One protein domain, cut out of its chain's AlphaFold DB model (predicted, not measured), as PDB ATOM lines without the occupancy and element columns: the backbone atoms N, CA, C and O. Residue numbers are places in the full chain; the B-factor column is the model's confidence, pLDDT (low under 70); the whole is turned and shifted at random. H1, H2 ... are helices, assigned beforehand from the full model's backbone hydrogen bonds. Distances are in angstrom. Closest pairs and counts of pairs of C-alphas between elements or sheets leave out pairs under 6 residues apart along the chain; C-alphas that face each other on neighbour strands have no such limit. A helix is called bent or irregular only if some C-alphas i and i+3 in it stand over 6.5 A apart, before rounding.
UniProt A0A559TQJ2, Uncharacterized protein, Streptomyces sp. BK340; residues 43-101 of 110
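AT A GLANCE: This is residues 43 to 101 of the 110 residues of an uncharacterized protein of Streptomyces sp. BK340 (UniProt A0A559TQJ2). The longest helix, H3, folds back along H2 as a helical hairpin, and H1 crosses one side of that hairpin at a steep tilt, packing on H2 and, with its first residues, on H3. Residues 96 to 101, of which 96 belongs to H3, stick out as a free tail that adds to the length. The printed part has 59 residues with three named helices, in the order H1, H2, H3, and no named strand; the class is all helix. It is compact, with a radius of gyration of the C-alphas of 11.6 A, yet elongated in outline, spanning 41 by 21 by 16 A.

HOW THE PARTS SIT: Start from H3, residues 81 to 96, and look next at H2, residues 62 to 72. These two touch, and their closest C-alphas, those of Leu 67 and Ile 84, are 6.6 A apart. They run opposite ways at a shallow tilt of 20 degrees and form a helical hairpin. Now turn to H1, residues 43 to 54, which touches H2; the closest C-alphas are those of His 51 and Ala 65, 4.7 A apart. H1 and H2 run opposite ways at a steep tilt of 59 degrees. H1 also touches H3, but with residues 43 to 47 alone, which meet residues 85 to 89 of H3. The closest C-alphas there are those of Pro 43 and Asp 85, 5.6 A apart. H1 and H3 run the same way at a steep tilt of 60 degrees. The helix packing is mostly crossed, but only just, with 1 of the 3 pairs at a shallow tilt. In H1, H2 and H3 every backbone O i to N i+4 pair is within hydrogen-bond range.

IN THESE COORDINATES: Find C-alpha 81 at (292.891, 327.401, 229.874); from there H3 runs through residues 81 to 96 to C-alpha 96 at (279.374, 329.655, 212.600), 22.0 A away. For H1, residues 43 to 54, begin at C-alpha 43 at (291.074, 328.363, 220.376); its first and last C-alphas are 16.6 A apart. H2, residues 62 to 72, measures 15.7 A from first to last C-alpha. No helix is bent or irregular.

THE WHOLE: The two C-alphas farthest apart are those of Glu 75 and Val 101, at 40.7 A. The first and last printed C-alphas, of Pro 43 and Val 101, are 25.7 A apart. The printed part has no cut. Look for the links at residues 55 to 61 and 73 to 80: both are short but not tight. Mean pLDDT of the printed part is 93.0, and residues 99 to 101, in the free tail, are under 70.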
ATOM      1  N   PRO A  43     291.905 327.330 219.753       98.50
ATOM      2  CA  PRO A  43     291.074 328.363 220.376       98.50
ATOM      3  C   PRO A  43     291.824 329.681 220.603       98.50
ATOM      4  O   PRO A  43     291.373 330.723 220.137       98.50
ATOM      5  N   ARG A  44     293.021 329.614 221.198       98.06
ATOM      6  CA  ARG A  44     293.857 330.794 221.452       98.06
ATOM      7  C   ARG A  44     294.331 331.481 220.173       98.06
ATOM      8  O   ARG A  44     294.380 332.698 220.098       98.06
ATOM      9  N   GLU A  45     294.686 330.721 219.140       98.12
ATOM     10  CA  GLU A  45     295.068 331.325 217.859       98.12
ATOM     11  C   GLU A  45     293.885 332.028 217.180       98.12
ATOM     12  O   GLU A  45     294.063 333.056 216.524       98.12
ATOM     13  N   PHE A  46     292.680 331.479 217.326       98.00
ATOM     14  CA  PHE A  46     291.466 332.097 216.819       98.00
ATOM     15  C   PHE A  46     291.160 333.418 217.539       98.00
ATOM     16  O   PHE A  46     291.014 334.429 216.849       98.00
ATOM     17  N   THR A  47     291.132 333.437 218.877       97.81
ATOM     18  CA  THR A  47     290.896 334.670 219.656       97.81
ATOM     19  C   THR A  47     291.966 335.720 219.376       97.81
ATOM     20  O   THR A  47     291.620 336.841 219.013       97.81
ATOM     21  N   PHE A  48     293.244 335.331 219.365       97.19
ATOM     22  CA  PHE A  48     294.365 336.246 219.134       97.19
ATOM     23  C   PHE A  48     294.282 336.946 217.775       97.19
ATOM     24  O   PHE A  48     294.483 338.156 217.656       97.19
ATOM     25  N   ARG A  49     293.963 336.198 216.709       96.06
ATOM     26  CA  ARG A  49     293.815 336.780 215.366       96.06
ATOM     27  C   ARG A  49     292.650 337.761 215.316       96.06
ATOM     28  O   ARG A  49     292.791 338.818 214.706       96.06
ATOM     29  N   ILE A  50     291.524 337.409 215.934       94.75
ATOM     30  CA  ILE A  50     290.344 338.273 216.000       94.75
ATOM     31  C   ILE A  50     290.664 339.558 216.764       94.75
ATOM     32  O   ILE A  50     290.434 340.648 216.236       94.75
ATOM     33  N   HIS A  51     291.266 339.430 217.943       95.12
ATOM     34  CA  HIS A  51     291.605 340.556 218.795       95.12
ATOM     35  C   HIS A  51     292.622 341.492 218.121       95.12
ATOM     36  O   HIS A  51     292.396 342.698 218.045       95.12
ATOM     37  N   GLN A  52     293.669 340.949 217.490       93.88
ATOM     38  CA  GLN A  52     294.650 341.744 216.740       93.88
ATOM     39  C   GLN A  52     294.018 342.583 215.611       93.88
ATOM     40  O   GLN A  52     294.465 343.701 215.355       93.88
ATOM     41  N   HIS A  53     293.029 342.042 214.893       91.00
ATOM     42  CA  HIS A  53     292.470 342.695 213.700       91.00
ATOM     43  C   HIS A  53     291.316 343.650 214.011       91.00
ATOM     44  O   HIS A  53     291.061 344.564 213.223       91.00
ATOM     45  N   HIS A  54     290.589 343.415 215.104       89.56
ATOM     46  CA  HIS A  54     289.345 344.128 215.396       89.56
ATOM     47  C   HIS A  54     289.326 344.820 216.758       89.56
ATOM     48  O   HIS A  54     288.428 345.627 216.998       89.56
ATOM     49  N   GLY A  55     290.294 344.543 217.636       88.44
ATOM     50  CA  GLY A  55     290.250 345.027 219.011       88.44
ATOM     51  C   GLY A  55     288.915 344.656 219.665       88.44
ATOM     52  O   GLY A  55     288.338 343.601 219.395       88.44
ATOM     53  N   HIS A  56     288.372 345.612 220.413       90.31
ATOM     54  CA  HIS A  56     286.999 345.586 220.926       90.31
ATOM     55  C   HIS A  56     286.038 346.448 220.083       90.31
ATOM     56  O   HIS A  56     284.944 346.781 220.525       90.31
ATOM     57  N   GLU A  57     286.434 346.875 218.877       87.31
ATOM     58  CA  GLU A  57     285.666 347.857 218.094       87.31
ATOM     59  C   GLU A  57     284.501 347.228 217.319       87.31
ATOM     60  O   GLU A  57     283.499 347.887 217.032       87.31
ATOM     61  N   LEU A  58     284.622 345.946 216.963       85.00
ATOM     62  CA  LEU A  58     283.573 345.205 216.273       85.00
ATOM     63  C   LEU A  58     282.733 344.431 217.296       85.00
ATOM     64  O   LEU A  58     283.175 343.421 217.837       85.00
ATOM     65  N   ALA A  59     281.483 344.856 217.494       88.50
ATOM     66  CA  ALA A  59     280.565 344.253 218.468       88.50
ATOM     67  C   ALA A  59     280.372 342.734 218.278       88.50
ATOM     68  O   ALA A  59     280.139 342.006 219.239       88.50
ATOM     69  N   LEU A  60     280.493 342.221 217.044       89.88
ATOM     70  CA  LEU A  60     280.410 340.780 216.781       89.88
ATOM     71  C   LEU A  60     281.535 339.985 217.467       89.88
ATOM     72  O   LEU A  60     281.333 338.811 217.769       89.88
ATOM     73  N   THR A  61     282.703 340.601 217.667       91.94
ATOM     74  CA  THR A  61     283.930 339.949 218.146       91.94
ATOM     75  C   THR A  61     284.331 340.334 219.561       91.94
ATOM     76  O   THR A  61     285.320 339.796 220.045       91.94
ATOM     77  N   GLU A  62     283.591 341.221 220.227       94.25
ATOM     78  CA  GLU A  62     283.926 341.725 221.566       94.25
ATOM     79  C   GLU A  62     284.182 340.585 222.562       94.25
ATOM     80  O   GLU A  62     285.254 340.521 223.152       94.25
ATOM     81  N   GLN A  63     283.281 339.602 222.630       95.81
ATOM     82  CA  GLN A  63     283.448 338.438 223.506       95.81
ATOM     83  C   GLN A  63     284.716 337.619 223.199       95.81
ATOM     84  O   GLN A  63     285.326 337.054 224.100       95.81
ATOM     85  N   LEU A  64     285.131 337.524 221.932       97.06
ATOM     86  CA  LEU A  64     286.360 336.809 221.566       97.06
ATOM     87  C   LEU A  64     287.620 337.598 221.922       97.06
ATOM     88  O   LEU A  64     288.636 336.976 222.214       97.06
ATOM     89  N   ALA A  65     287.557 338.930 221.881       96.81
ATOM     90  CA  ALA A  65     288.641 339.789 222.345       96.81
ATOM     91  C   ALA A  65     288.805 339.681 223.869       96.81
ATOM     92  O   ALA A  65     289.912 339.458 224.343       96.81
ATOM     93  N   GLU A  66     287.703 339.695 224.624       96.56
ATOM     94  CA  GLU A  66     287.735 339.475 226.079       96.56
ATOM     95  C   GLU A  66     288.325 338.104 226.448       96.56
ATOM     96  O   GLU A  66     289.145 337.998 227.355       96.56
ATOM     97  N   LEU A  67     287.961 337.042 225.721       97.69
ATOM     98  CA  LEU A  67     288.534 335.707 225.942       97.69
ATOM     99  C   LEU A  67     290.034 335.645 225.605       97.69
ATOM    100  O   LEU A  67     290.758 334.846 226.197       97.69
ATOM    101  N   ASP A  68     290.511 336.477 224.675       97.75
ATOM    102  CA  ASP A  68     291.943 336.630 224.404       97.75
ATOM    103  C   ASP A  68     292.676 337.270 225.591       97.75
ATOM    104  O   ASP A  68     293.695 336.743 226.043       97.75
ATOM    105  N   ASP A  69     292.106 338.335 226.163       95.75
ATOM    106  CA  ASP A  69     292.629 338.977 227.376       95.75
ATOM    107  C   ASP A  69     292.654 338.009 228.572       95.75
ATOM    108  O   ASP A  69     293.586 338.009 229.387       95.75
ATOM    109  N   GLU A  70     291.648 337.136 228.684       96.81
ATOM    110  CA  GLU A  70     291.621 336.092 229.710       96.81
ATOM    111  C   GLU A  70     292.766 335.078 229.537       96.81
ATOM    112  O   GLU A  70     293.351 334.653 230.538       96.81
ATOM    113  N   TYR A  71     293.146 334.714 228.303       97.06
ATOM    114  CA  TYR A  71     294.330 333.867 228.088       97.06
ATOM    115  C   TYR A  71     295.609 334.541 228.585       97.06
ATOM    116  O   TYR A  71     296.467 333.870 229.168       97.06
ATOM    117  N   ASP A  72     295.747 335.845 228.362       94.25
ATOM    118  CA  ASP A  72     296.940 336.603 228.748       94.25
ATOM    119  C   ASP A  72     297.014 336.875 230.259       94.25
ATOM    120  O   ASP A  72     298.090 337.151 230.797       94.25
ATOM    121  N   THR A  73     295.898 336.712 230.972       94.75
ATOM    122  CA  THR A  73     295.800 336.876 232.430       94.75
ATOM    123  C   THR A  73     295.596 335.564 233.190       94.75
ATOM    124  O   THR A  73     295.337 335.593 234.393       94.75
ATOM    125  N   LEU A  74     295.799 334.406 232.545       94.62
ATOM    126  CA  LEU A  74     295.622 333.069 233.139       94.62
ATOM    127  C   LEU A  74     296.324 332.870 234.491       94.62
ATOM    128  O   LEU A  74     295.796 332.183 235.360       94.62
ATOM    129  N   GLU A  75     297.509 333.454 234.685       91.50
ATOM    130  CA  GLU A  75     298.272 333.334 235.940       91.50
ATOM    131  C   GLU A  75     297.635 334.095 237.116       91.50
ATOM    132  O   GLU A  75     297.962 333.835 238.275       91.50
ATOM    133  N   TYR A  76     296.727 335.026 236.819       91.06
ATOM    134  CA  TYR A  76     296.058 335.899 237.783       91.06
ATOM    135  C   TYR A  76     294.536 335.695 237.838       91.06
ATOM    136  O   TYR A  76     293.886 336.257 238.719       91.06
ATOM    137  N   GLY A  77     293.971 334.930 236.902       88.19
ATOM    138  CA  GLY A  77     292.537 334.693 236.769       88.19
ATOM    139  C   GLY A  77     292.038 333.435 237.484       88.19
ATOM    140  O   GLY A  77     292.801 332.551 237.867       88.19
ATOM    141  N   ASP A  78     290.714 333.337 237.612       91.81
ATOM    142  CA  ASP A  78     290.035 332.185 238.229       91.81
ATOM    143  C   ASP A  78     289.753 331.041 237.234       91.81
ATOM    144  O   ASP A  78     289.354 329.942 237.633       91.81
ATOM    145  N   LYS A  79     289.923 331.290 235.929       95.31
ATOM    146  CA  LYS A  79     289.675 330.308 234.868       95.31
ATOM    147  C   LYS A  79     290.947 329.559 234.493       95.31
ATOM    148  O   LYS A  79     292.037 330.110 234.396       95.31
ATOM    149  N   THR A  80     290.778 328.279 234.199       96.75
ATOM    150  CA  THR A  80     291.786 327.449 233.542       96.75
ATOM    151  C   THR A  80     291.732 327.637 232.027       96.75
ATOM    152  O   THR A  80     290.670 327.916 231.470       96.75
ATOM    153  N   ALA A  81     292.843 327.365 231.337       97.12
ATOM    154  CA  ALA A  81     292.891 327.401 229.874       97.12
ATOM    155  C   ALA A  81     291.789 326.544 229.221       97.12
ATOM    156  O   ALA A  81     291.172 326.967 228.254       97.12
ATOM    157  N   ALA A  82     291.465 325.381 229.799       98.00
ATOM    158  CA  ALA A  82     290.412 324.505 229.287       98.00
ATOM    159  C   ALA A  82     288.996 325.102 229.421       98.00
ATOM    160  O   ALA A  82     288.120 324.790 228.615       98.00
ATOM    161  N   GLN A  83     288.750 325.940 230.435       98.31
ATOM    162  CA  GLN A  83     287.479 326.658 230.569       98.31
ATOM    163  C   GLN A  83     287.364 327.754 229.509       98.31
ATOM    164  O   GLN A  83     286.337 327.828 228.840       98.31
ATOM    165  N   ILE A  84     288.440 328.517 229.290       98.31
ATOM    166  CA  ILE A  84     288.495 329.524 228.221       98.31
ATOM    167  C   ILE A  84     288.313 328.845 226.853       98.31
ATOM    168  O   ILE A  84     287.446 329.249 226.083       98.31
ATOM    169  N   ASP A  85     289.007 327.731 226.586       98.62
ATOM    170  CA  ASP A  85     288.852 326.946 225.349       98.62
ATOM    171  C   ASP A  85     287.387 326.531 225.103       98.62
ATOM    172  O   ASP A  85     286.899 326.543 223.965       98.62
ATOM    173  N   ALA A  86     286.669 326.145 226.163       98.56
ATOM    174  CA  ALA A  86     285.268 325.745 226.077       98.56
ATOM    175  C   ALA A  86     284.347 326.932 225.750       98.56
ATOM    176  O   ALA A  86     283.435 326.782 224.928       98.56
ATOM    177  N   GLU A  87     284.598 328.101 226.340       98.44
ATOM    178  CA  GLU A  87     283.871 329.343 226.052       98.44
ATOM    179  C   GLU A  87     284.131 329.823 224.619       98.44
ATOM    180  O   GLU A  87     283.179 330.066 223.873       98.44
ATOM    181  N   VAL A  88     285.393 329.815 224.172       98.56
ATOM    182  CA  VAL A  88     285.766 330.105 222.776       98.56
ATOM    183  C   VAL A  88     285.063 329.148 221.815       98.56
ATOM    184  O   VAL A  88     284.538 329.563 220.782       98.56
ATOM    185  N   THR A  89     284.993 327.859 222.154       98.62
ATOM    186  CA  THR A  89     284.297 326.859 221.330       98.62
ATOM    187  C   THR A  89     282.793 327.126 221.252       98.62
ATOM    188  O   THR A  89     282.190 326.973 220.183       98.62
ATOM    189  N   ALA A  90     282.157 327.499 222.365       98.31
ATOM    190  CA  ALA A  90     280.739 327.850 222.384       98.31
ATOM    191  C   ALA A  90     280.469 329.078 221.504       98.31
ATOM    192  O   ALA A  90     279.533 329.072 220.697       98.31
ATOM    193  N   GLU A  91     281.339 330.077 221.594       97.88
ATOM    194  CA  GLU A  91     281.218 331.310 220.834       97.88
ATOM    195  C   GLU A  91     281.470 331.102 219.333       97.88
ATOM    196  O   GLU A  91     280.680 331.527 218.485       97.88
ATOM    197  N   ALA A  92     282.481 330.309 218.974       97.75
ATOM    198  CA  ALA A  92     282.724 329.911 217.590       97.75
ATOM    199  C   ALA A  92     281.508 329.192 216.975       97.75
ATOM    200  O   ALA A  92     281.150 329.449 215.822       97.75
ATOM    201  N   ARG A  93     280.820 328.328 217.740       97.56
ATOM    202  CA  ARG A  93     279.580 327.669 217.283       97.56
ATOM    203  C   ARG A  93     278.459 328.675 217.036       97.56
ATOM    204  O   ARG A  93     277.791 328.574 216.005       97.56
ATOM    205  N   ARG A  94     278.275 329.655 217.929       96.25
ATOM    206  CA  ARG A  94     277.291 330.740 217.758       96.25
ATOM    207  C   ARG A  94     277.548 331.512 216.464       96.25
ATOM    208  O   ARG A  94     276.626 331.727 215.672       96.25
ATOM    209  N   LEU A  95     278.803 331.882 216.218       94.81
ATOM    210  CA  LEU A  95     279.214 332.632 215.029       94.81
ATOM    211  C   LEU A  95     279.040 331.824 213.740       94.81
ATOM    212  O   LEU A  95     278.523 332.356 212.751       94.81
ATOM    213  N   ALA A  96     279.427 330.546 213.757       93.94
ATOM    214  CA  ALA A  96     279.374 329.655 212.600       93.94
ATOM    215  C   ALA A  96     277.943 329.287 212.176       93.94
ATOM    216  O   ALA A  96     277.703 329.113 210.976       93.94
ATOM    217  N   ALA A  97     277.017 329.187 213.139       90.19
ATOM    218  CA  ALA A  97     275.618 328.817 212.915       90.19
ATOM    219  C   ALA A  97     274.797 329.889 212.182       90.19
ATOM    220  O   ALA A  97     273.722 329.585 211.667       90.19
ATOM    221  N   HIS A  98     275.277 331.132 212.114       78.38
ATOM    222  CA  HIS A  98     274.572 332.178 211.383       78.38
ATOM    223  C   HIS A  98     274.707 331.956 209.869       78.38
ATOM    224  O   HIS A  98     275.836 331.933 209.353       78.38
ATOM    225  N   PRO A  99     273.582 331.819 209.143       65.75
ATOM    226  CA  PRO A  99     273.608 331.789 207.694       65.75
ATOM    227  C   PRO A  99     274.148 333.120 207.174       65.75
ATOM    228  O   PRO A  99     273.847 334.190 207.702       65.75
ATOM    229  N   HIS A 100     274.969 333.043 206.133       59.59
ATOM    230  CA  HIS A 100     275.383 334.217 205.386       59.59
ATOM    231  C   HIS A 100     274.135 334.814 204.732       59.59
ATOM    232  O   HIS A 100     273.585 334.200 203.820       59.59
ATOM    233  N   VAL A 101     273.671 335.975 205.194       56.38
ATOM    234  CA  VAL A 101     272.635 336.737 204.489       56.38
ATOM    235  C   VAL A 101     273.351 337.530 203.398       56.38
ATOM    236  O   VAL A 101     274.145 338.411 203.735       56.38
TER     237      VAL A 101